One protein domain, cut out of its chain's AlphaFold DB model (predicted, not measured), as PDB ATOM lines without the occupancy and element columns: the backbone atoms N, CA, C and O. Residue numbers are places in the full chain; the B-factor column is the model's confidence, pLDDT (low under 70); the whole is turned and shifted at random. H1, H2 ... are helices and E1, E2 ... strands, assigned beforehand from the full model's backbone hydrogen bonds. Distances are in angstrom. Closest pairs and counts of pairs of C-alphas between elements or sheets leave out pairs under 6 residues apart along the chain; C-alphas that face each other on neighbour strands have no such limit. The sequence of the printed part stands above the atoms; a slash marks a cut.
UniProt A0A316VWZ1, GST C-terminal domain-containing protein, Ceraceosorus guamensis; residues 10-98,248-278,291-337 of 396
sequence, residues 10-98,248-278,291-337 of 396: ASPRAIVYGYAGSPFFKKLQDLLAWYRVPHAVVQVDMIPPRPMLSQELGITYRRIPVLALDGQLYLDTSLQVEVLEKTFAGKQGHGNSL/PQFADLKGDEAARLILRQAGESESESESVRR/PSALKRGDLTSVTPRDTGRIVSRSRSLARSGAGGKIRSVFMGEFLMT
ATOM      1  N   ALA A  10     -37.437 -24.450-132.306       76.06
ATOM      2  CA  ALA A  10     -36.408 -25.277-132.923       76.06
ATOM      3  C   ALA A  10     -36.520 -25.192-134.449       76.06
ATOM      4  O   ALA A  10     -37.602 -25.395-134.996       76.06
ATOM      5  N   SER A  11     -35.418 -24.869-135.139       85.06
ATOM      6  CA  SER A  11     -35.436 -24.710-136.598       85.06
ATOM      7  C   SER A  11     -35.952 -25.988-137.284       85.06
ATOM      8  O   SER A  11     -35.592 -27.088-136.858       85.06
ATOM      9  N   PRO A  12     -36.763 -25.878-138.352       92.69
ATOM     10  CA  PRO A  12     -37.346 -27.040-139.013       92.69
ATOM     11  C   PRO A  12     -36.254 -27.932-139.619       92.69
ATOM     12  O   PRO A  12     -35.481 -27.496-140.472       92.69
ATOM     13  N   ARG A  13     -36.213 -29.202-139.198       94.06
ATOM     14  CA  ARG A  13     -35.325 -30.235-139.768       94.06
ATOM     15  C   ARG A  13     -35.712 -30.625-141.193       94.06
ATOM     16  O   ARG A  13     -34.848 -30.957-141.997       94.06
ATOM     17  N   ALA A  14     -37.010 -30.585-141.489       97.62
ATOM     18  CA  ALA A  14     -37.575 -30.873-142.797       97.62
ATOM     19  C   ALA A  14     -38.116 -29.589-143.446       97.62
ATOM     20  O   ALA A  14     -38.887 -28.847-142.834       97.62
ATOM     21  N   ILE A  15     -37.739 -29.346-144.699       98.25
ATOM     22  CA  ILE A  15     -38.204 -28.214-145.508       98.25
ATOM     23  C   ILE A  15     -38.686 -28.764-146.848       98.25
ATOM     24  O   ILE A  15     -37.958 -29.494-147.525       98.25
ATOM     25  N   VAL A  16     -39.915 -28.433-147.238       98.25
ATOM     26  CA  VAL A  16     -40.548 -28.989-148.439       98.25
ATOM     27  C   VAL A  16     -40.820 -27.902-149.467       98.25
ATOM     28  O   VAL A  16     -41.599 -26.988-149.220       98.25
ATOM     29  N   TYR A  17     -40.252 -28.048-150.659       98.12
ATOM     30  CA  TYR A  17     -40.585 -27.217-151.813       98.12
ATOM     31  C   TYR A  17     -41.819 -27.805-152.497       98.12
ATOM     32  O   TYR A  17     -41.788 -28.956-152.952       98.12
ATOM     33  N   GLY A  18     -42.913 -27.043-152.550       97.38
ATOM     34  CA  GLY A  18     -44.240 -27.575-152.857       97.38
ATOM     35  C   GLY A  18     -45.263 -26.531-153.294       97.38
ATOM     36  O   GLY A  18     -45.007 -25.335-153.250       97.38
ATOM     37  N   TYR A  19     -46.432 -26.998-153.737       95.69
ATOM     38  CA  TYR A  19     -47.603 -26.146-153.964       95.69
ATOM     39  C   TYR A  19     -48.882 -26.937-153.695       95.69
ATOM     40  O   TYR A  19     -48.977 -28.116-154.052       95.69
ATOM     41  N   ALA A  20     -49.879 -26.292-153.085       92.62
ATOM     42  CA  ALA A  20     -51.067 -26.952-152.533       92.62
ATOM     43  C   ALA A  20     -51.873 -27.804-153.540       92.62
ATOM     44  O   ALA A  20     -52.526 -28.769-153.149       92.62
ATOM     45  N   GLY A  21     -51.822 -27.476-154.836       90.88
ATOM     46  CA  GLY A  21     -52.512 -28.215-155.898       90.88
ATOM     47  C   GLY A  21     -51.815 -29.495-156.385       90.88
ATOM     48  O   GLY A  21     -52.389 -30.200-157.219       90.88
ATOM     49  N   SER A  22     -50.592 -29.801-155.928       94.38
ATOM     50  CA  SER A  22     -49.851 -30.994-156.363       94.38
ATOM     51  C   SER A  22     -50.244 -32.246-155.562       94.38
ATOM     52  O   SER A  22     -50.058 -32.266-154.342       94.38
ATOM     53  N   PRO A  23     -50.687 -33.337-156.218       95.75
ATOM     54  CA  PRO A  23     -50.969 -34.596-155.531       95.75
ATOM     55  C   PRO A  23     -49.703 -35.233-154.947       95.75
ATOM     56  O   PRO A  23     -49.752 -35.790-153.856       95.75
ATOM     57  N   PHE A  24     -48.549 -35.100-155.607       97.50
ATOM     58  CA  PHE A  24     -47.278 -35.617-155.087       97.50
ATOM     59  C   PHE A  24     -46.764 -34.803-153.892       97.50
ATOM     60  O   PHE A  24     -46.193 -35.376-152.966       97.50
ATOM     61  N   PHE A  25     -47.006 -33.485-153.857       97.75
ATOM     62  CA  PHE A  25     -46.744 -32.687-152.651       97.75
ATOM     63  C   PHE A  25     -47.642 -33.151-151.508       97.75
ATOM     64  O   PHE A  25     -47.159 -33.348-150.395       97.75
ATOM     65  N   LYS A  26     -48.924 -33.418-151.796       97.25
ATOM     66  CA  LYS A  26     -49.847 -33.950-150.796       97.25
ATOM     67  C   LYS A  26     -49.405 -35.317-150.261       97.25
ATOM     68  O   LYS A  26     -49.339 -35.482-149.048       97.25
ATOM     69  N   LYS A  27     -48.989 -36.233-151.144       98.31
ATOM     70  CA  LYS A  27     -48.384 -37.531-150.792       98.31
ATOM     71  C   LYS A  27     -47.223 -37.363-149.804       98.31
ATOM     72  O   LYS A  27     -47.191 -38.046-148.788       98.31
ATOM     73  N   LEU A  28     -46.303 -36.426-150.054       98.50
ATOM     74  CA  LEU A  28     -45.198 -36.149-149.130       98.50
ATOM     75  C   LEU A  28     -45.673 -35.555-147.792       98.50
ATOM     76  O   LEU A  28     -45.198 -35.987-146.746       98.50
ATOM     77  N   GLN A  29     -46.616 -34.608-147.795       97.81
ATOM     78  CA  GLN A  29     -47.193 -34.079-146.549       97.81
ATOM     79  C   GLN A  29     -47.866 -35.172-145.708       97.81
ATOM     80  O   GLN A  29     -47.829 -35.115-144.481       97.81
ATOM     81  N   ASP A  30     -48.478 -36.157-146.361       98.12
ATOM     82  CA  ASP A  30     -49.144 -37.279-145.706       98.12
ATOM     83  C   ASP A  30     -48.125 -38.275-145.121       98.12
ATOM     84  O   ASP A  30     -48.300 -38.726-143.990       98.12
ATOM     85  N   LEU A  31     -46.995 -38.511-145.800       98.31
ATOM     86  CA  LEU A  31     -45.850 -39.248-145.239       98.31
ATOM     87  C   LEU A  31     -45.220 -38.523-144.036       98.31
ATOM     88  O   LEU A  31     -44.958 -39.143-143.007       98.31
ATOM     89  N   LEU A  32     -45.012 -37.205-144.127       98.38
ATOM     90  CA  LEU A  32     -44.483 -36.394-143.020       98.38
ATOM     91  C   LEU A  32     -45.441 -36.386-141.816       98.38
ATOM     92  O   LEU A  32     -44.991 -36.490-140.674       98.38
ATOM     93  N   ALA A  33     -46.756 -36.334-142.055       97.75
ATOM     94  CA  ALA A  33     -47.768 -36.505-141.014       97.75
ATOM     95  C   ALA A  33     -47.719 -37.906-140.386       97.75
ATOM     96  O   ALA A  33     -47.766 -38.021-139.161       97.75
ATOM     97  N   TRP A  34     -47.570 -38.963-141.194       97.75
ATOM     98  CA  TRP A  34     -47.469 -40.334-140.693       97.75
ATOM     99  C   TRP A  34     -46.301 -40.516-139.716       97.75
ATOM    100  O   TRP A  34     -46.528 -40.915-138.571       97.75
ATOM    101  N   TYR A  35     -45.082 -40.156-140.137       97.62
ATOM    102  CA  TYR A  35     -43.861 -40.275-139.327       97.62
ATOM    103  C   TYR A  35     -43.730 -39.210-138.229       97.62
ATOM    104  O   TYR A  35     -42.740 -39.206-137.495       97.62
ATOM    105  N   ARG A  36     -44.725 -38.321-138.091       97.19
ATOM    106  CA  ARG A  36     -44.737 -37.198-137.144       97.19
ATOM    107  C   ARG A  36     -43.498 -36.308-137.294       97.19
ATOM    108  O   ARG A  36     -42.754 -36.090-136.343       97.19
ATOM    109  N   VAL A  37     -43.268 -35.819-138.512       97.00
ATOM    110  CA  VAL A  37     -42.150 -34.932-138.866       97.00
ATOM    111  C   VAL A  37     -42.677 -33.510-139.114       97.00
ATOM    112  O   VAL A  37     -43.243 -33.229-140.179       97.00
ATOM    113  N   PRO A  38     -42.503 -32.591-138.142       96.69
ATOM    114  CA  PRO A  38     -42.745 -31.166-138.335       96.69
ATOM    115  C   PRO A  38     -41.871 -30.623-139.467       96.69
ATOM    116  O   PRO A  38     -40.680 -30.935-139.541       96.69
ATOM    117  N   HIS A  39     -42.452 -29.812-140.347       97.56
ATOM    118  CA  HIS A  39     -41.762 -29.282-141.519       97.56
ATOM    119  C   HIS A  39     -42.213 -27.862-141.846       97.56
ATOM    120  O   HIS A  39     -43.357 -27.494-141.585       97.56
ATOM    121  N   ALA A  40     -41.316 -27.089-142.451       97.75
ATOM    122  CA  ALA A  40     -41.665 -25.836-143.111       97.75
ATOM    123  C   ALA A  40     -41.889 -26.059-144.612       97.75
ATOM    124  O   ALA A  40     -41.388 -27.029-145.192       97.75
ATOM    125  N   VAL A  41     -42.628 -25.155-145.254       98.12
ATOM    126  CA  VAL A  41     -42.906 -25.208-146.694       98.12
ATOM    127  C   VAL A  41     -42.283 -24.003-147.388       98.12
ATOM    128  O   VAL A  41     -42.368 -22.882-146.901       98.12
ATOM    129  N   VAL A  42     -41.677 -24.233-148.551       98.19
ATOM    130  CA  VAL A  42     -41.350 -23.187-149.523       98.19
ATOM    131  C   VAL A  42     -42.346 -23.323-150.667       98.19
ATOM    132  O   VAL A  42     -42.333 -24.324-151.392       98.19
ATOM    133  N   GLN A  43     -43.224 -22.335-150.825       97.56
ATOM    134  CA  GLN A  43     -44.173 -22.317-151.937       97.56
ATOM    135  C   GLN A  43     -43.422 -22.124-153.262       97.56
ATOM    136  O   GLN A  43     -42.535 -21.274-153.371       97.56
ATOM    137  N   VAL A  44     -43.774 -22.916-154.275       95.88
ATOM    138  CA  VAL A  44     -43.187 -22.842-155.622       95.88
ATOM    139  C   VAL A  44     -44.262 -22.845-156.701       95.88
ATOM    140  O   VAL A  44     -45.347 -23.388-156.514       95.88
ATOM    141  N   ASP A  45     -43.945 -22.326-157.883       93.81
ATOM    142  CA  ASP A  45     -44.909 -22.296-158.979       93.81
ATOM    143  C   ASP A  45     -45.227 -23.688-159.555       93.81
ATOM    144  O   ASP A  45     -44.383 -24.592-159.654       93.81
ATOM    145  N   MET A  46     -46.474 -23.866-159.998       91.38
ATOM    146  CA  MET A  46     -46.957 -25.091-160.656       91.38
ATOM    147  C   MET A  46     -46.259 -25.365-162.006       91.38
ATOM    148  O   MET A  46     -46.150 -26.523-162.441       91.38
ATOM    149  N   ILE A  47     -45.783 -24.305-162.655       90.56
ATOM    150  CA  ILE A  47     -45.070 -24.296-163.934       90.56
ATOM    151  C   ILE A  47     -43.691 -23.656-163.673       90.56
ATOM    152  O   ILE A  47     -43.642 -22.670-162.946       90.56
ATOM    153  N   PRO A  48     -42.573 -24.200-164.191       88.31
ATOM    154  CA  PRO A  48     -41.262 -23.544-164.108       88.31
ATOM    155  C   PRO A  48     -41.244 -22.159-164.796       88.31
ATOM    156  O   PRO A  48     -42.043 -21.939-165.705       88.31
ATOM    157  N   PRO A  49     -40.301 -21.254-164.465       91.44
ATOM    158  CA  PRO A  49     -39.104 -21.454-163.640       91.44
ATOM    159  C   PRO A  49     -39.385 -21.545-162.133       91.44
ATOM    160  O   PRO A  49     -40.439 -21.156-161.656       91.44
ATOM    161  N   ARG A  50     -38.417 -22.072-161.372       93.69
ATOM    162  CA  ARG A  50     -38.452 -22.125-159.898       93.69
ATOM    163  C   ARG A  50     -37.130 -21.592-159.334       93.69
ATOM    164  O   ARG A  50     -36.244 -22.396-159.036       93.69
ATOM    165  N   PRO A  51     -36.959 -20.260-159.220       92.31
ATOM    166  CA  PRO A  51     -35.681 -19.657-158.830       92.31
ATOM    167  C   PRO A  51     -35.201 -20.124-157.447       92.31
ATOM    168  O   PRO A  51     -34.025 -20.435-157.289       92.31
ATOM    169  N   MET A  52     -36.118 -20.334-156.498       92.25
ATOM    170  CA  MET A  52     -35.839 -20.889-155.164       92.25
ATOM    171  C   MET A  52     -35.225 -22.302-155.151       92.25
ATOM    172  O   MET A  52     -34.747 -22.746-154.114       92.25
ATOM    173  N   LEU A  53     -35.242 -23.015-156.282       89.56
ATOM    174  CA  LEU A  53     -34.504 -24.265-156.480       89.56
ATOM    175  C   LEU A  53     -33.283 -24.045-157.379       89.56
ATOM    176  O   LEU A  53     -32.177 -24.456-157.034       89.56
ATOM    177  N   SER A  54     -33.462 -23.391-158.529       87.56
ATOM    178  CA  SER A  54     -32.422 -23.316-159.559       87.56
ATOM    179  C   SER A  54     -31.341 -22.265-159.298       87.56
ATOM    180  O   SER A  54     -30.200 -22.479-159.691       87.56
ATOM    181  N   GLN A  55     -31.688 -21.137-158.672       88.31
ATOM    182  CA  GLN A  55     -30.755 -20.051-158.340       88.31
ATOM    183  C   GLN A  55     -30.186 -20.243-156.928       88.31
ATOM    184  O   GLN A  55     -28.972 -20.221-156.761       88.31
ATOM    185  N   GLU A  56     -31.045 -20.527-155.944       89.06
ATOM    186  CA  GLU A  56     -30.639 -20.634-154.532       89.06
ATOM    187  C   GLU A  56     -29.924 -21.958-154.185       89.06
ATOM    188  O   GLU A  56     -29.028 -21.982-153.343       89.06
ATOM    189  N   LEU A  57     -30.304 -23.071-154.830       85.31
ATOM    190  CA  LEU A  57     -29.770 -24.417-154.545       85.31
ATOM    191  C   LEU A  57     -29.079 -25.083-155.750       85.31
ATOM    192  O   LEU A  57     -28.586 -26.204-155.634       85.31
ATOM    193  N   GLY A  58     -29.054 -24.436-156.922       84.62
ATOM    194  CA  GLY A  58     -28.500 -25.010-158.158       84.62
ATOM    195  C   GLY A  58     -29.283 -26.203-158.733       84.62
ATOM    196  O   GLY A  58     -28.781 -26.910-159.609       84.62
ATOM    197  N   ILE A  59     -30.507 -26.461-158.259       83.88
ATOM    198  CA  ILE A  59     -31.313 -27.623-158.655       83.88
ATOM    199  C   ILE A  59     -32.041 -27.338-159.976       83.88
ATOM    200  O   ILE A  59     -32.990 -26.559-160.036       83.88
ATOM    201  N   THR A  60     -31.634 -28.028-161.045       83.00
ATOM    202  CA  THR A  60     -32.290 -27.958-162.371       83.00
ATOM    203  C   THR A  60     -33.466 -28.927-162.541       83.00
ATOM    204  O   THR A  60     -34.180 -28.883-163.543       83.00
ATOM    205  N   TYR A  61     -33.687 -29.819-161.575       84.31
ATOM    206  CA  TYR A  61     -34.758 -30.808-161.614       84.31
ATOM    207  C   TYR A  61     -36.149 -30.157-161.534       84.31
ATOM    208  O   TYR A  61     -36.438 -29.372-160.633       84.31
ATOM    209  N   ARG A  62     -37.037 -30.503-162.480       88.88
ATOM    210  CA  ARG A  62     -38.334 -29.814-162.661       88.88
ATOM    211  C   ARG A  62     -39.558 -30.482-162.029       88.88
ATOM    212  O   ARG A  62     -40.657 -29.950-162.210       88.88
ATOM    213  N   ARG A  63     -39.429 -31.612-161.321       91.06
ATOM    214  CA  ARG A  63     -40.562 -32.170-160.548       91.06
ATOM    215  C   ARG A  63     -40.586 -31.604-159.130       91.06
ATOM    216  O   ARG A  63     -39.607 -31.040-158.660       91.06
ATOM    217  N   ILE A  64     -41.743 -31.742-158.495       94.06
ATOM    218  CA  ILE A  64     -42.079 -31.277-157.148       94.06
ATOM    219  C   ILE A  64     -42.965 -32.373-156.533       94.06
ATOM    220  O   ILE A  64     -43.835 -32.884-157.248       94.06
ATOM    221  N   PRO A  65     -42.785 -32.733-155.253       97.31
ATOM    222  CA  PRO A  65     -42.026 -32.011-154.234       97.31
ATOM    223  C   PRO A  65     -40.531 -32.326-154.198       97.31
ATOM    224  O   PRO A  65     -40.099 -33.407-154.595       97.31
ATOM    225  N   VAL A  66     -39.764 -31.389-153.644       96.75
ATOM    226  CA  VAL A  66     -38.390 -31.625-153.179       96.75
ATOM    227  C   VAL A  66     -38.382 -31.511-151.659       96.75
ATOM    228  O   VAL A  66     -38.899 -30.536-151.115       96.75
ATOM    229  N   LEU A  67     -37.798 -32.501-150.987       97.69
ATOM    230  CA  LEU A  67     -37.579 -32.503-149.543       97.69
ATOM    231  C   LEU A  67     -36.112 -32.170-149.276       97.69
ATOM    232  O   LEU A  67     -35.231 -32.875-149.770       97.69
ATOM    233  N   ALA A  68     -35.860 -31.149-148.464       96.06
ATOM    234  CA  ALA A  68     -34.627 -31.054-147.702       96.06
ATOM    235  C   ALA A  68     -34.869 -31.636-146.304       96.06
ATOM    236  O   ALA A  68     -35.853 -31.279-145.654       96.06
ATOM    237  N   LEU A  69     -34.000 -32.537-145.857       95.25
ATOM    238  CA  LEU A  69     -34.021 -33.121-144.519       95.25
ATOM    239  C   LEU A  69     -32.593 -33.102-143.977       95.25
ATOM    240  O   LEU A  69     -31.706 -33.686-144.601       95.25
ATOM    241  N   ASP A  70     -32.375 -32.401-142.862       92.62
ATOM    242  CA  ASP A  70     -31.057 -32.237-142.227       92.62
ATOM    243  C   ASP A  70     -29.973 -31.801-143.244       92.62
ATOM    244  O   ASP A  70     -28.903 -32.395-143.388       92.62
ATOM    245  N   GLY A  71     -30.299 -30.787-144.055       88.50
ATOM    246  CA  GLY A  71     -29.430 -30.269-145.119       88.50
ATOM    247  C   GLY A  71     -29.267 -31.151-146.372       88.50
ATOM    248  O   GLY A  71     -28.657 -30.704-147.345       88.50
ATOM    249  N   GLN A  72     -29.808 -32.376-146.400       87.62
ATOM    250  CA  GLN A  72     -29.724 -33.299-147.545       87.62
ATOM    251  C   GLN A  72     -30.967 -33.220-148.440       87.62
ATOM    252  O   GLN A  72     -32.079 -33.063-147.942       87.62
ATOM    253  N   LEU A  73     -30.800 -33.347-149.764       89.00
ATOM    254  CA  LEU A  73     -31.858 -33.079-150.747       89.00
ATOM    255  C   LEU A  73     -32.336 -34.342-151.485       89.00
ATOM    256  O   LEU A  73     -31.566 -35.033-152.161       89.00
ATOM    257  N   TYR A  74     -33.643 -34.595-151.400       92.19
ATOM    258  CA  TYR A  74     -34.332 -35.771-151.936       92.19
ATOM    259  C   TYR A  74     -35.401 -35.338-152.944       92.19
ATOM    260  O   TYR A  74     -36.389 -34.686-152.586       92.19
ATOM    261  N   LEU A  75     -35.207 -35.688-154.219       89.69
ATOM    262  CA  LEU A  75     -35.968 -35.096-155.330       89.69
ATOM    263  C   LEU A  75     -37.222 -35.874-155.771       89.69
ATOM    264  O   LEU A  75     -38.005 -35.367-156.570       89.69
ATOM    265  N   ASP A  76     -37.414 -37.111-155.316       90.50
ATOM    266  CA  ASP A  76     -38.514 -37.970-155.770       90.50
ATOM    267  C   ASP A  76     -39.231 -38.624-154.584       90.50
ATOM    268  O   ASP A  76     -38.586 -39.037-153.618       90.50
ATOM    269  N   THR A  77     -40.562 -38.740-154.655       94.38
ATOM    270  CA  THR A  77     -41.389 -39.293-153.570       94.38
ATOM    271  C   THR A  77     -41.059 -40.746-153.226       94.38
ATOM    272  O   THR A  77     -41.305 -41.161-152.094       94.38
ATOM    273  N   SER A  78     -40.466 -41.504-154.158       91.19
ATOM    274  CA  SER A  78     -39.943 -42.854-153.897       91.19
ATOM    275  C   SER A  78     -38.745 -42.850-152.938       91.19
ATOM    276  O   SER A  78     -38.697 -43.667-152.027       91.19
ATOM    277  N   LEU A  79     -37.826 -41.884-153.055       89.62
ATOM    278  CA  LEU A  79     -36.731 -41.718-152.088       89.62
ATOM    279  C   LEU A  79     -37.178 -41.051-150.796       89.62
ATOM    280  O   LEU A  79     -36.644 -41.349-149.732       89.62
ATOM    281  N   GLN A  80     -38.120 -40.112-150.889       95.50
ATOM    282  CA  GLN A  80     -38.586 -39.367-149.725       95.50
ATOM    283  C   GLN A  80     -39.243 -40.308-148.707       95.50
ATOM    284  O   GLN A  80     -38.989 -40.159-147.518       95.50
ATOM    285  N   VAL A  81     -40.004 -41.324-149.143       96.06
ATOM    286  CA  VAL A  81     -40.496 -42.349-148.206       96.06
ATOM    287  C   VAL A  81     -39.356 -43.179-147.606       96.06
ATOM    288  O   VAL A  81     -39.358 -43.386-146.398       96.06
ATOM    289  N   GLU A  82     -38.361 -43.599-148.395       93.81
ATOM    290  CA  GLU A  82     -37.249 -44.429-147.903       93.81
ATOM    291  C   GLU A  82     -36.395 -43.710-146.852       93.81
ATOM    292  O   GLU A  82     -36.038 -44.308-145.835       93.81
ATOM    293  N   VAL A  83     -36.083 -42.423-147.058       94.25
ATOM    294  CA  VAL A  83     -35.330 -41.652-146.057       94.25
ATOM    295  C   VAL A  83     -36.172 -41.355-144.820       94.25
ATOM    296  O   VAL A  83     -35.633 -41.420-143.717       94.25
ATOM    297  N   LEU A  84     -37.471 -41.072-144.962       96.69
ATOM    298  CA  LEU A  84     -38.341 -40.819-143.812       96.69
ATOM    299  C   LEU A  84     -38.528 -42.083-142.964       96.69
ATOM    300  O   LEU A  84     -38.350 -42.015-141.750       96.69
ATOM    301  N   GLU A  85     -38.772 -43.233-143.598       95.06
ATOM    302  CA  GLU A  85     -38.803 -44.545-142.943       95.06
ATOM    303  C   GLU A  85     -37.489 -44.791-142.182       95.06
ATOM    304  O   GLU A  85     -37.489 -44.876-140.955       95.06
ATOM    305  N   LYS A  86     -36.340 -44.790-142.878       94.19
ATOM    306  CA  LYS A  86     -35.024 -45.046-142.260       94.19
ATOM    307  C   LYS A  86     -34.691 -44.068-141.122       94.19
ATOM    308  O   LYS A  86     -34.027 -44.433-140.147       94.19
ATOM    309  N   THR A  87     -35.102 -42.808-141.252       93.94
ATOM    310  CA  THR A  87     -34.755 -41.751-140.292       93.94
ATOM    311  C   THR A  87     -35.687 -41.724-139.084       93.94
ATOM    312  O   THR A  87     -35.211 -41.370-138.004       93.94
ATOM    313  N   PHE A  88     -36.954 -42.137-139.209       96.25
ATOM    314  CA  PHE A  88     -37.974 -41.899-138.178       96.25
ATOM    315  C   PHE A  88     -38.820 -43.115-137.768       96.25
ATOM    316  O   PHE A  88     -39.308 -43.118-136.638       96.25
ATOM    317  N   ALA A  89     -38.998 -44.134-138.612       95.69
ATOM    318  CA  ALA A  89     -39.920 -45.235-138.322       95.69
ATOM    319  C   ALA A  89     -39.579 -45.972-137.015       95.69
ATOM    320  O   ALA A  89     -38.427 -46.326-136.759       95.69
ATOM    321  N   GLY A  90     -40.595 -46.179-136.171       92.50
ATOM    322  CA  GLY A  90     -40.483 -46.898-134.896       92.50
ATOM    323  C   GLY A  90     -39.652 -46.193-133.814       92.50
ATOM    324  O   GLY A  90     -39.505 -46.732-132.717       92.50
ATOM    325  N   LYS A  91     -39.108 -44.997-134.076       94.31
ATOM    326  CA  LYS A  91     -38.338 -44.233-133.083       94.31
ATOM    327  C   LYS A  91     -39.270 -43.535-132.094       94.31
ATOM    328  O   LYS A  91     -40.392 -43.162-132.430       94.31
ATOM    329  N   GLN A  92     -38.787 -43.314-130.872       93.94
ATOM    330  CA  GLN A  92     -39.558 -42.644-129.822       93.94
ATOM    331  C   GLN A  92     -40.107 -41.290-130.308       93.94
ATOM    332  O   GLN A  92     -39.370 -40.461-130.833       93.94
ATOM    333  N   GLY A  93     -41.416 -41.081-130.139       91.00
ATOM    334  CA  GLY A  93     -42.131 -39.876-130.582       91.00
ATOM    335  C   GLY A  93     -42.617 -39.901-132.038       91.00
ATOM    336  O   GLY A  93     -43.582 -39.202-132.352       91.00
ATOM    337  N   HIS A  94     -42.038 -40.741-132.897       95.12
ATOM    338  CA  HIS A  94     -42.349 -40.815-134.325       95.12
ATOM    339  C   HIS A  94     -43.460 -41.826-134.658       95.12
ATOM    340  O   HIS A  94     -44.090 -42.405-133.771       95.12
ATOM    341  N   GLY A  95     -43.781 -41.953-135.948       91.94
ATOM    342  CA  GLY A  95     -44.734 -42.945-136.455       91.94
ATOM    343  C   GLY A  95     -44.131 -44.346-136.597       91.94
ATOM    344  O   GLY A  95     -42.914 -44.508-136.680       91.94
ATOM    345  N   ASN A  96     -45.000 -45.355-136.671       94.56
ATOM    346  CA  ASN A  96     -44.624 -46.734-136.991       94.56
ATOM    347  C   ASN A  96     -44.092 -46.847-138.432       94.56
ATOM    348  O   ASN A  96     -44.215 -45.915-139.230       94.56
ATOM    349  N   SER A  97     -43.499 -47.990-138.769       95.38
ATOM    350  CA  SER A  97     -43.106 -48.308-140.148       95.38
ATOM    351  C   SER A  97     -44.326 -48.344-141.075       95.38
ATOM    352  O   SER A  97     -45.350 -48.919-140.709       95.38
ATOM    353  N   LEU A  98     -44.219 -47.762-142.277       95.25
ATOM    354  CA  LEU A  98     -45.198 -48.006-143.354       95.25
ATOM    355  C   LEU A  98     -44.853 -49.262-144.157       95.25
ATOM    356  O   LEU A  98     -45.693 -49.793-144.891       95.25
ATOM    357  N   PRO A 248     -46.798 -29.786-134.881       92.94
ATOM    358  CA  PRO A 248     -46.291 -28.420-134.829       92.94
ATOM    359  C   PRO A 248     -46.212 -27.797-136.228       92.94
ATOM    360  O   PRO A 248     -45.645 -28.387-137.150       92.94
ATOM    361  N   GLN A 249     -46.788 -26.605-136.371       90.44
ATOM    362  CA  GLN A 249     -46.780 -25.842-137.616       90.44
ATOM    363  C   GLN A 249     -45.590 -24.882-137.631       90.44
ATOM    364  O   GLN A 249     -45.352 -24.169-136.656       90.44
ATOM    365  N   PHE A 250     -44.882 -24.832-138.756       93.38
ATOM    366  CA  PHE A 250     -43.929 -23.767-139.056       93.38
ATOM    367  C   PHE A 250     -44.560 -22.755-140.010       93.38
ATOM    368  O   PHE A 250     -45.470 -23.090-140.766       93.38
ATOM    369  N   ALA A 251     -44.061 -21.521-139.988       94.12
ATOM    370  CA  ALA A 251     -44.353 -20.565-141.045       94.12
ATOM    371  C   ALA A 251     -43.723 -21.025-142.373       94.12
ATOM    372  O   ALA A 251     -42.680 -21.686-142.381       94.12
ATOM    373  N   ASP A 252     -44.344 -20.642-143.487       95.81
ATOM    374  CA  ASP A 252     -43.751 -20.810-144.812       95.81
ATOM    375  C   ASP A 252     -42.457 -19.987-144.915       95.81
ATOM    376  O   ASP A 252     -42.409 -18.821-144.513       95.81
ATOM    377  N   LEU A 253     -41.408 -20.596-145.469       97.06
ATOM    378  CA  LEU A 253     -40.092 -19.981-145.640       97.06
ATOM    379  C   LEU A 253     -39.950 -19.375-147.034       97.06
ATOM    380  O   LEU A 253     -40.441 -19.917-148.032       97.06
ATOM    381  N   LYS A 254     -39.186 -18.285-147.126       97.19
ATOM    382  CA  LYS A 254     -38.722 -17.770-148.422       97.19
ATOM    383  C   LYS A 254     -37.619 -18.665-148.991       97.19
ATOM    384  O   LYS A 254     -36.927 -19.367-148.259       97.19
ATOM    385  N   GLY A 255     -37.447 -18.639-150.314       93.50
ATOM    386  CA  GLY A 255     -36.486 -19.503-151.009       93.50
ATOM    387  C   GLY A 255     -35.037 -19.320-150.553       93.50
ATOM    388  O   GLY A 255     -34.336 -20.306-150.334       93.50
ATOM    389  N   ASP A 256     -34.623 -18.070-150.357       95.38
ATOM    390  CA  ASP A 256     -33.284 -17.676-149.909       95.38
ATOM    391  C   ASP A 256     -33.049 -18.015-148.423       95.38
ATOM    392  O   ASP A 256     -31.975 -18.468-148.029       95.38
ATOM    393  N   GLU A 257     -34.073 -17.836-147.588       96.19
ATOM    394  CA  GLU A 257     -34.071 -18.209-146.173       96.19
ATOM    395  C   GLU A 257     -33.942 -19.725-145.990       96.19
ATOM    396  O   GLU A 257     -33.064 -20.191-145.258       96.19
ATOM    397  N   ALA A 258     -34.759 -20.491-146.715       96.06
ATOM    398  CA  ALA A 258     -34.682 -21.943-146.745       96.06
ATOM    399  C   ALA A 258     -33.313 -22.424-147.244       96.06
ATOM    400  O   ALA A 258     -32.714 -23.293-146.613       96.06
ATOM    401  N   ALA A 259     -32.767 -21.834-148.311       93.06
ATOM    402  CA  ALA A 259     -31.453 -22.216-148.820       93.06
ATOM    403  C   ALA A 259     -30.323 -21.953-147.811       93.06
ATOM    404  O   ALA A 259     -29.479 -22.828-147.604       93.06
ATOM    405  N   ARG A 260     -30.340 -20.808-147.111       92.94
ATOM    406  CA  ARG A 260     -29.397 -20.534-146.009       92.94
ATOM    407  C   ARG A 260     -29.514 -21.567-144.882       92.94
ATOM    408  O   ARG A 260     -28.488 -22.020-144.380       92.94
ATOM    409  N   LEU A 261     -30.733 -21.963-144.508       94.31
ATOM    410  CA  LEU A 261     -30.962 -22.975-143.470       94.31
ATOM    411  C   LEU A 261     -30.472 -24.371-143.898       94.31
ATOM    412  O   LEU A 261     -29.758 -25.018-143.136       94.31
ATOM    413  N   ILE A 262     -30.773 -24.796-145.129       91.56
ATOM    414  CA  ILE A 262     -30.328 -26.079-145.707       91.56
ATOM    415  C   ILE A 262     -28.798 -26.149-145.762       91.56
ATOM    416  O   ILE A 262     -28.207 -27.147-145.355       91.56
ATOM    417  N   LEU A 263     -28.145 -25.077-146.224       88.31
ATOM    418  CA  LEU A 263     -26.683 -24.990-146.276       88.31
ATOM    419  C   LEU A 263     -26.045 -25.045-144.881       88.31
ATOM    420  O   LEU A 263     -25.001 -25.678-144.722       88.31
ATOM    421  N   ARG A 264     -26.677 -24.431-143.871       89.81
ATOM    422  CA  ARG A 264     -26.217 -24.493-142.476       89.81
ATOM    423  C   ARG A 264     -26.315 -25.916-141.916       89.81
ATOM    424  O   ARG A 264     -25.307 -26.446-141.460       89.81
ATOM    425  N   GLN A 265     -27.478 -26.556-142.050       89.06
ATOM    426  CA  GLN A 265     -27.717 -27.942-141.615       89.06
ATOM    427  C   GLN A 265     -26.780 -28.947-142.299       89.06
ATOM    428  O   GLN A 265     -26.321 -29.905-141.675       89.06
ATOM    429  N   ALA A 266     -26.457 -28.721-143.577       84.06
ATOM    430  CA  ALA A 266     -25.492 -29.543-144.298       84.06
ATOM    431  C   ALA A 266     -24.081 -29.422-143.696       84.06
ATOM    432  O   ALA A 266     -23.410 -30.436-143.539       84.06
ATOM    433  N   GLY A 267     -23.648 -28.214-143.313       76.38
ATOM    434  CA  GLY A 267     -22.363 -28.000-142.634       76.38
ATOM    435  C   GLY A 267     -22.313 -28.575-141.213       76.38
ATOM    436  O   GLY A 267     -21.303 -29.160-140.830       76.38
ATOM    437  N   GLU A 268     -23.409 -28.466-140.458       79.25
ATOM    438  CA  GLU A 268     -23.569 -29.077-139.125       79.25
ATOM    439  C   GLU A 268     -23.450 -30.617-139.212       79.25
ATOM    440  O   GLU A 268     -22.638 -31.227-138.522       79.25
ATOM    441  N   SER A 269     -24.156 -31.244-140.159       68.25
ATOM    442  CA  SER A 269     -24.094 -32.700-140.391       68.25
ATOM    443  C   SER A 269     -22.705 -33.193-140.828       68.25
ATOM    444  O   SER A 269     -22.354 -34.362-140.636       68.25
ATOM    445  N   GLU A 270     -21.912 -32.328-141.464       61.53
ATOM    446  CA  GLU A 270     -20.551 -32.645-141.901       61.53
ATOM    447  C   GLU A 270     -19.566 -32.665-140.730       61.53
ATOM    448  O   GLU A 270     -18.757 -33.592-140.666       61.53
ATOM    449  N   SER A 271     -19.668 -31.739-139.769       57.06
ATOM    450  CA  SER A 271     -18.797 -31.742-138.584       57.06
ATOM    451  C   SER A 271     -19.074 -32.932-137.656       57.06
ATOM    452  O   SER A 271     -18.127 -33.540-137.153       57.06
ATOM    453  N   GLU A 272     -20.341 -33.336-137.505       58.00
ATOM    454  CA  GLU A 272     -20.727 -34.572-136.806       58.00
ATOM    455  C   GLU A 272     -20.268 -35.833-137.559       58.00
ATOM    456  O   GLU A 272     -19.816 -36.805-136.955       58.00
ATOM    457  N   SER A 273     -20.320 -35.825-138.895       54.81
ATOM    458  CA  SER A 273     -19.800 -36.941-139.694       54.81
ATOM    459  C   SER A 273     -18.274 -37.059-139.605       54.81
ATOM    460  O   SER A 273     -17.747 -38.169-139.630       54.81
ATOM    461  N   GLU A 274     -17.542 -35.942-139.544       52.78
ATOM    462  CA  GLU A 274     -16.076 -35.933-139.467       52.78
ATOM    463  C   GLU A 274     -15.527 -36.316-138.090       52.78
ATOM    464  O   GLU A 274     -14.459 -36.933-138.035       52.78
ATOM    465  N   SER A 275     -16.245 -36.033-136.999       44.59
ATOM    466  CA  SER A 275     -15.873 -36.537-135.672       44.59
ATOM    467  C   SER A 275     -16.025 -38.061-135.592       44.59
ATOM    468  O   SER A 275     -15.060 -38.735-135.237       44.59
ATOM    469  N   VAL A 276     -17.156 -38.617-136.046       48.94
ATOM    470  CA  VAL A 276     -17.397 -40.076-136.093       48.94
ATOM    471  C   VAL A 276     -16.394 -40.800-137.012       48.94
ATOM    472  O   VAL A 276     -15.893 -41.877-136.692       48.94
ATOM    473  N   ARG A 277     -16.004 -40.192-138.139       45.12
ATOM    474  CA  ARG A 277     -15.007 -40.766-139.073       45.12
ATOM    475  C   ARG A 277     -13.594 -40.888-138.535       45.12
ATOM    476  O   ARG A 277     -12.809 -41.635-139.116       45.12
ATOM    477  N   ARG A 278     -13.231 -40.136-137.495       45.91
ATOM    478  CA  ARG A 278     -11.912 -40.301-136.867       45.91
ATOM    479  C   ARG A 278     -11.807 -41.605-136.078       45.91
ATOM    480  O   ARG A 278     -10.688 -42.017-135.791       45.91
ATOM    481  N   PRO A 291     -23.180 -51.752-161.244       68.44
ATOM    482  CA  PRO A 291     -22.859 -52.036-162.642       68.44
ATOM    483  C   PRO A 291     -22.467 -50.782-163.437       68.44
ATOM    484  O   PRO A 291     -22.145 -50.885-164.621       68.44
ATOM    485  N   SER A 292     -22.523 -49.589-162.834       68.31
ATOM    486  CA  SER A 292     -22.120 -48.339-163.488       68.31
ATOM    487  C   SER A 292     -20.603 -48.136-163.541       68.31
ATOM    488  O   SER A 292     -20.145 -47.274-164.292       68.31
ATOM    489  N   ALA A 293     -19.834 -48.891-162.742       70.06
ATOM    490  CA  ALA A 293     -18.391 -48.721-162.529       70.06
ATOM    491  C   ALA A 293     -17.958 -47.300-162.088       70.06
ATOM    492  O   ALA A 293     -16.767 -46.971-162.128       70.06
ATOM    493  N   LEU A 294     -18.910 -46.462-161.656       66.81
ATOM    494  CA  LEU A 294     -18.654 -45.106-161.186       66.81
ATOM    495  C   LEU A 294     -17.839 -45.117-159.894       66.81
ATOM    496  O   LEU A 294     -18.018 -45.963-159.016       66.81
ATOM    497  N   LYS A 295     -16.967 -44.122-159.754       67.31
ATOM    498  CA  LYS A 295     -16.140 -43.894-158.571       67.31
ATOM    499  C   LYS A 295     -16.603 -42.649-157.823       67.31
ATOM    500  O   LYS A 295     -17.245 -41.741-158.357       67.31
ATOM    501  N   ARG A 296     -16.256 -42.593-156.537       62.88
ATOM    502  CA  ARG A 296     -16.464 -41.398-155.715       62.88
ATOM    503  C   ARG A 296     -15.633 -40.246-156.287       62.88
ATOM    504  O   ARG A 296     -14.415 -40.349-156.366       62.88
ATOM    505  N   GLY A 297     -16.291 -39.138-156.608       65.31
ATOM    506  CA  GLY A 297     -15.691 -37.931-157.180       65.31
ATOM    507  C   GLY A 297     -15.944 -37.744-158.680       65.31
ATOM    508  O   GLY A 297     -15.794 -36.615-159.161       65.31
ATOM    509  N   ASP A 298     -16.370 -38.794-159.394       66.81
ATOM    510  CA  ASP A 298     -16.629 -38.749-160.838       66.81
ATOM    511  C   ASP A 298     -17.675 -37.687-161.183       66.81
ATOM    512  O   ASP A 298     -18.680 -37.542-160.491       66.81
ATOM    513  N   LEU A 299     -17.476 -36.935-162.265       71.00
ATOM    514  CA  LEU A 299     -18.496 -36.000-162.734       71.00
ATOM    515  C   LEU A 299     -19.613 -36.785-163.431       71.00
ATOM    516  O   LEU A 299     -19.382 -37.411-164.461       71.00
ATOM    517  N   THR A 300     -20.825 -36.723-162.889       68.88
ATOM    518  CA  THR A 300     -21.982 -37.458-163.400       68.88
ATOM    519  C   THR A 300     -23.097 -36.516-163.834       68.88
ATOM    520  O   THR A 300     -23.175 -35.338-163.471       68.88
ATOM    521  N   SER A 301     -23.988 -37.055-164.656       75.12
ATOM    522  CA  SER A 301     -25.247 -36.404-164.984       75.12
ATOM    523  C   SER A 301     -26.389 -37.366-164.719       75.12
ATOM    524  O   SER A 301     -26.310 -38.533-165.096       75.12
ATOM    525  N   VAL A 302     -27.444 -36.866-164.089       76.06
ATOM    526  CA  VAL A 302     -28.642 -37.631-163.760       76.06
ATOM    527  C   VAL A 302     -29.837 -36.956-164.418       76.06
ATOM    528  O   VAL A 302     -29.933 -35.732-164.470       76.06
ATOM    529  N   THR A 303     -30.723 -37.760-164.996       80.69
ATOM    530  CA  THR A 303     -31.919 -37.289-165.702       80.69
ATOM    531  C   THR A 303     -33.043 -38.297-165.478       80.69
ATOM    532  O   THR A 303     -32.796 -39.499-165.613       80.69
ATOM    533  N   PRO A 304     -34.277 -37.868-165.167       83.88
ATOM    534  CA  PRO A 304     -35.404 -38.789-165.093       83.88
ATOM    535  C   PRO A 304     -35.699 -39.402-166.468       83.88
ATOM    536  O   PRO A 304     -35.535 -38.744-167.495       83.88
ATOM    537  N   ARG A 305     -36.148 -40.659-166.506       81.12
ATOM    538  CA  ARG A 305     -36.315 -41.407-167.771       81.12
ATOM    539  C   ARG A 305     -37.748 -41.447-168.281       81.12
ATOM    540  O   ARG A 305     -37.974 -41.634-169.470       81.12
ATOM    541  N   ASP A 306     -38.714 -41.236-167.404       80.62
ATOM    542  CA  ASP A 306     -40.119 -41.057-167.736       80.62
ATOM    543  C   ASP A 306     -40.374 -39.580-168.106       80.62
ATOM    544  O   ASP A 306     -40.167 -39.208-169.262       80.62
ATOM    545  N   THR A 307     -40.743 -38.725-167.147       84.00
ATOM    546  CA  THR A 307     -41.198 -37.340-167.377       84.00
ATOM    547  C   THR A 307     -40.221 -36.267-166.881       84.00
ATOM    548  O   THR A 307     -39.371 -36.520-166.029       84.00
ATOM    549  N   GLY A 308     -40.340 -35.033-167.373       82.56
ATOM    550  CA  GLY A 308     -39.596 -33.877-166.865       82.56
ATOM    551  C   GLY A 308     -38.078 -33.992-167.036       82.56
ATOM    552  O   GLY A 308     -37.338 -33.639-166.122       82.56
ATOM    553  N   ARG A 309     -37.634 -34.512-168.187       83.50
ATOM    554  CA  ARG A 309     -36.251 -34.927-168.488       83.50
ATOM    555  C   ARG A 309     -35.255 -33.758-168.628       83.50
ATOM    556  O   ARG A 309     -34.705 -33.538-169.702       83.50
ATOM    557  N   ILE A 310     -35.030 -32.995-167.559       81.00
ATOM    558  CA  ILE A 310     -33.931 -32.020-167.481       81.00
ATOM    559  C   ILE A 310     -32.703 -32.700-166.879       81.00
ATOM    560  O   ILE A 310     -32.806 -33.409-165.879       81.00
ATOM    561  N   VAL A 311     -31.549 -32.468-167.504       76.00
ATOM    562  CA  VAL A 311     -30.260 -32.975-167.039       76.00
ATOM    563  C   VAL A 311     -29.804 -32.168-165.824       76.00
ATOM    564  O   VAL A 311     -29.613 -30.951-165.905       76.00
ATOM    565  N   SER A 312     -29.580 -32.847-164.704       71.69
ATOM    566  CA  SER A 312     -28.849 -32.311-163.556       71.69
ATOM    567  C   SER A 312     -27.420 -32.851-163.590       71.69
ATOM    568  O   SER A 312     -27.209 -34.041-163.822       71.69
ATOM    569  N   ARG A 313     -26.423 -31.977-163.417       68.75
ATOM    570  CA  ARG A 313     -24.996 -32.339-163.400       68.75
ATOM    571  C   ARG A 313     -24.448 -32.132-161.994       68.75
ATOM    572  O   ARG A 313     -24.643 -31.064-161.420       68.75
ATOM    573  N   SER A 314     -23.749 -33.123-161.464       61.19
ATOM    574  CA  SER A 314     -23.130 -33.085-160.136       61.19
ATOM    575  C   SER A 314     -21.857 -33.933-160.138       61.19
ATOM    576  O   SER A 314     -21.518 -34.564-161.137       61.19
ATOM    577  N   ARG A 315     -21.100 -33.932-159.037       51.53
ATOM    578  CA  ARG A 315     -20.085 -34.969-158.822       51.53
ATOM    579  C   ARG A 315     -20.735 -36.105-158.048       51.53
ATOM    580  O   ARG A 315     -21.372 -35.851-157.030       51.53
ATOM    581  N   SER A 316     -20.547 -37.329-158.519       44.44
ATOM    582  CA  SER A 316     -20.844 -38.555-157.796       44.44
ATOM    583  C   SER A 316     -20.176 -38.507-156.426       44.44
ATOM    584  O   SER A 316     -18.952 -38.412-156.322       44.44
ATOM    585  N   LEU A 317     -20.966 -38.587-155.361       47.59
ATOM    586  CA  LEU A 317     -20.463 -39.101-154.096       47.59
ATOM    587  C   LEU A 317     -20.864 -40.563-154.000       47.59
ATOM    588  O   LEU A 317     -21.893 -40.970-154.538       47.59
ATOM    589  N   ALA A 318     -20.037 -41.337-153.303       35.94
ATOM    590  CA  ALA A 318     -20.354 -42.720-153.006       35.94
ATOM    591  C   ALA A 318     -21.757 -42.831-152.389       35.94
ATOM    592  O   ALA A 318     -22.179 -41.964-151.612       35.94
ATOM    593  N   ARG A 319     -22.479 -43.911-152.716       44.03
ATOM    594  CA  ARG A 319     -23.663 -44.293-151.942       44.03
ATOM    595  C   ARG A 319     -23.171 -44.569-150.518       44.03
ATOM    596  O   ARG A 319     -22.446 -45.527-150.296       44.03
ATOM    597  N   SER A 320     -23.567 -43.697-149.588       30.67
ATOM    598  CA  SER A 320     -22.935 -43.468-148.278       30.67
ATOM    599  C   SER A 320     -21.562 -42.774-148.328       30.67
ATOM    600  O   SER A 320     -20.689 -43.119-149.119       30.67
ATOM    601  N   GLY A 321     -21.352 -41.805-147.423       30.39
ATOM    602  CA  GLY A 321     -20.015 -41.269-147.145       30.39
ATOM    603  C   GLY A 321     -19.760 -39.768-147.355       30.39
ATOM    604  O   GLY A 321     -18.620 -39.438-147.653       30.39
ATOM    605  N   ALA A 322     -20.734 -38.876-147.107       28.83
ATOM    606  CA  ALA A 322     -20.704 -37.411-146.806       28.83
ATOM    607  C   ALA A 322     -19.500 -36.474-147.143       28.83
ATOM    608  O   ALA A 322     -18.325 -36.854-147.073       28.83
ATOM    609  N   GLY A 323     -19.837 -35.188-147.359       25.88
ATOM    610  CA  GLY A 323     -18.962 -34.012-147.191       25.88
ATOM    611  C   GLY A 323     -18.815 -33.090-148.412       25.88
ATOM    612  O   GLY A 323     -18.039 -33.448-149.299       25.88
ATOM    613  N   GLY A 324     -19.482 -31.914-148.455       24.44
ATOM    614  CA  GLY A 324     -18.846 -30.623-148.810       24.44
ATOM    615  C   GLY A 324     -19.447 -29.625-149.843       24.44
ATOM    616  O   GLY A 324     -18.627 -29.078-150.588       24.44
ATOM    617  N   LYS A 325     -20.777 -29.400-149.981       31.44
ATOM    618  CA  LYS A 325     -21.498 -28.320-150.778       31.44
ATOM    619  C   LYS A 325     -22.741 -28.865-151.525       31.44
ATOM    620  O   LYS A 325     -22.571 -29.305-152.661       31.44
ATOM    621  N   ILE A 326     -23.951 -28.848-150.934       37.19
ATOM    622  CA  ILE A 326     -25.193 -29.475-151.493       37.19
ATOM    623  C   ILE A 326     -24.848 -30.789-152.230       37.19
ATOM    624  O   ILE A 326     -25.184 -31.017-153.391       37.19
ATOM    625  N   ARG A 327     -23.988 -31.604-151.604       42.81
ATOM    626  CA  ARG A 327     -23.181 -32.548-152.386       42.81
ATOM    627  C   ARG A 327     -23.992 -33.783-152.777       42.81
ATOM    628  O   ARG A 327     -23.785 -34.325-153.858       42.81
ATOM    629  N   SER A 328     -24.969 -34.162-151.957       47.59
ATOM    630  CA  SER A 328     -25.903 -35.259-152.209       47.59
ATOM    631  C   SER A 328     -27.268 -34.734-152.665       47.59
ATOM    632  O   SER A 328     -28.152 -34.452-151.858       47.59
ATOM    633  N   VAL A 329     -27.448 -34.642-153.983       48.94
ATOM    634  CA  VAL A 329     -28.775 -34.588-154.610       48.94
ATOM    635  C   VAL A 329     -29.157 -36.019-154.977       48.94
ATOM    636  O   VAL A 329     -28.619 -36.575-155.937       48.94
ATOM    637  N   PHE A 330     -30.058 -36.636-154.213       48.16
ATOM    638  CA  PHE A 330     -30.486 -38.012-154.471       48.16
ATOM    639  C   PHE A 330     -31.710 -38.054-155.401       48.16
ATOM    640  O   PHE A 330     -32.706 -37.353-155.195       48.16
ATOM    641  N   MET A 331     -31.640 -38.915-156.421       49.56
ATOM    642  CA  MET A 331     -32.705 -39.176-157.398       49.56
ATOM    643  C   MET A 331     -33.056 -40.670-157.407       49.56
ATOM    644  O   MET A 331     -32.172 -41.504-157.225       49.56
ATOM    645  N   GLY A 332     -34.352 -40.976-157.540       32.16
ATOM    646  CA  GLY A 332     -34.921 -42.299-157.258       32.16
ATOM    647  C   GLY A 332     -34.485 -43.435-158.178       32.16
ATOM    648  O   GLY A 332     -33.776 -43.234-159.161       32.16
ATOM    649  N   GLU A 333     -34.915 -44.646-157.817       32.19
ATOM    650  CA  GLU A 333     -34.356 -45.903-158.314       32.19
ATOM    651  C   GLU A 333     -34.151 -45.986-159.835       32.19
ATOM    652  O   GLU A 333     -35.075 -45.886-160.653       32.19
ATOM    653  N   PHE A 334     -32.906 -46.289-160.200       34.62
ATOM    654  CA  PHE A 334     -32.487 -46.588-161.557       34.62
ATOM    655  C   PHE A 334     -32.754 -48.061-161.864       34.62
ATOM    656  O   PHE A 334     -32.249 -48.946-161.184       34.62
ATOM    657  N   LEU A 335     -33.471 -48.330-162.953       22.91
ATOM    658  CA  LEU A 335     -33.577 -49.670-163.534       22.91
ATOM    659  C   LEU A 335     -32.919 -49.628-164.915       22.91
ATOM    660  O   LEU A 335     -33.610 -49.474-165.923       22.91
ATOM    661  N   MET A 336     -31.584 -49.561-164.957       23.62
ATOM    662  CA  MET A 336     -30.786 -49.429-166.190       23.62
ATOM    663  C   MET A 336     -31.030 -50.628-167.120       23.62
ATOM    664  O   MET A 336     -30.401 -51.671-166.984       23.62
ATOM    665  N   THR A 337     -31.943 -50.486-168.082       20.98
ATOM    666  CA  THR A 337     -32.090 -51.446-169.177       20.98
ATOM    667  C   THR A 337     -30.981 -51.179-170.186       20.98
ATOM    668  O   THR A 337     -31.027 -50.183-170.911       20.98
TER     669      THR A 337
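Overview. This is residues 10 to 98, 248 to 278 and 291 to 337 of the 396 residues of the protein "GST C-terminal domain-containing protein" of Ceraceosorus guamensis (UniProt A0A316VWZ1). A small four-strand sheet makes the core, with H1 and H3 side by side over one face and the long helix H4 slanting over the other; residues 270 to 277 of H4 run on beyond the sheet. Past edge strand E4 lies a separate hairpin, E5 and E6, and from the unnamed stretch 316 to 337 residues 329 to 330 pair in parallel with residues 73 to 74 of E4. The 167 printed residues hold four named helices and six named strands, in the order E1 H1 E2 H2 E3 E4 H3 H4 E5 E6; the larger sheet, E2 E1 E3 E4, is mixed. The class is mixed, helices and strands, with under half of the residues in named elements; the whole is compact, with a radius of gyration of the C-alphas of 15.8 A and spans of 44 by 43 by 32 A.

Arrangement. E1, residues 14 to 18, H1, residues 23 to 34, and E2, residues 39 to 43, form a strand-helix-strand unit, two parallel neighbour strands with a helix between, its crossover right-handed; N 16 and O 40 are 2.9 A apart. E3, residues 66 to 69, is antiparallel to E1, with N 15 and O 68 at 2.9 A, and forms a hairpin with E4, residues 72 to 74, where N 69 and O 72 are 2.9 A apart. H1 is on the sheet at a height of 10.0 A, along E1 at 14 degrees on the local plane. H3, residues 77 to 88, is on the same face and touches H1, the closest C-alphas being those of Leu 28 and Thr 77, 6.6 A, at a shallow tilt of 10 degrees, the same way. H4, residues 255 to 277, is on the opposite face, the third of three layers, at a height of 8.7 A and only just slantwise to E1, at 32 degrees on the local plane. H2, residues 51 to 54, only grazes the sheet and touches residues 255 to 259 of H4 alone; the closest C-alphas are those of Met 52 and Gly 255, 4.4 A. The hairpin of E5, residues 299 to 302, and E6, residues 312 to 315, is apart from E1, E2, E3 and E4; N 302 and O 312 are 2.8 A apart. Every O i to N i+4 pair is within hydrogen-bond range in H1 and H4, 7 of 8 in H3; H2 is too short for one.

Along the chain. E1 begins at C-alpha 14 (-37.575, -30.873, -142.797) and measures 12.5 A, E2 12.8 A. H1 measures 16.3 A, H3 16.0 A and H4 32.5 A, from C-alpha 255 (-36.486, -19.503, -151.009). E6 ends at C-alpha 315 (-20.085, -34.969, -158.822).

Size, cuts and confidence. The C-alphas farthest apart, of Gly 21 and Arg 278, are 46.4 A apart. Residues 99 to 247 and 279 to 290 are not printed, with C-alpha gaps of 21.4 A and 30.4 A. The link from H2 to E3 is long. Mean pLDDT of the printed part is 80.1; 43 residues are under 70, among them 269 to 278 and 313 to 337.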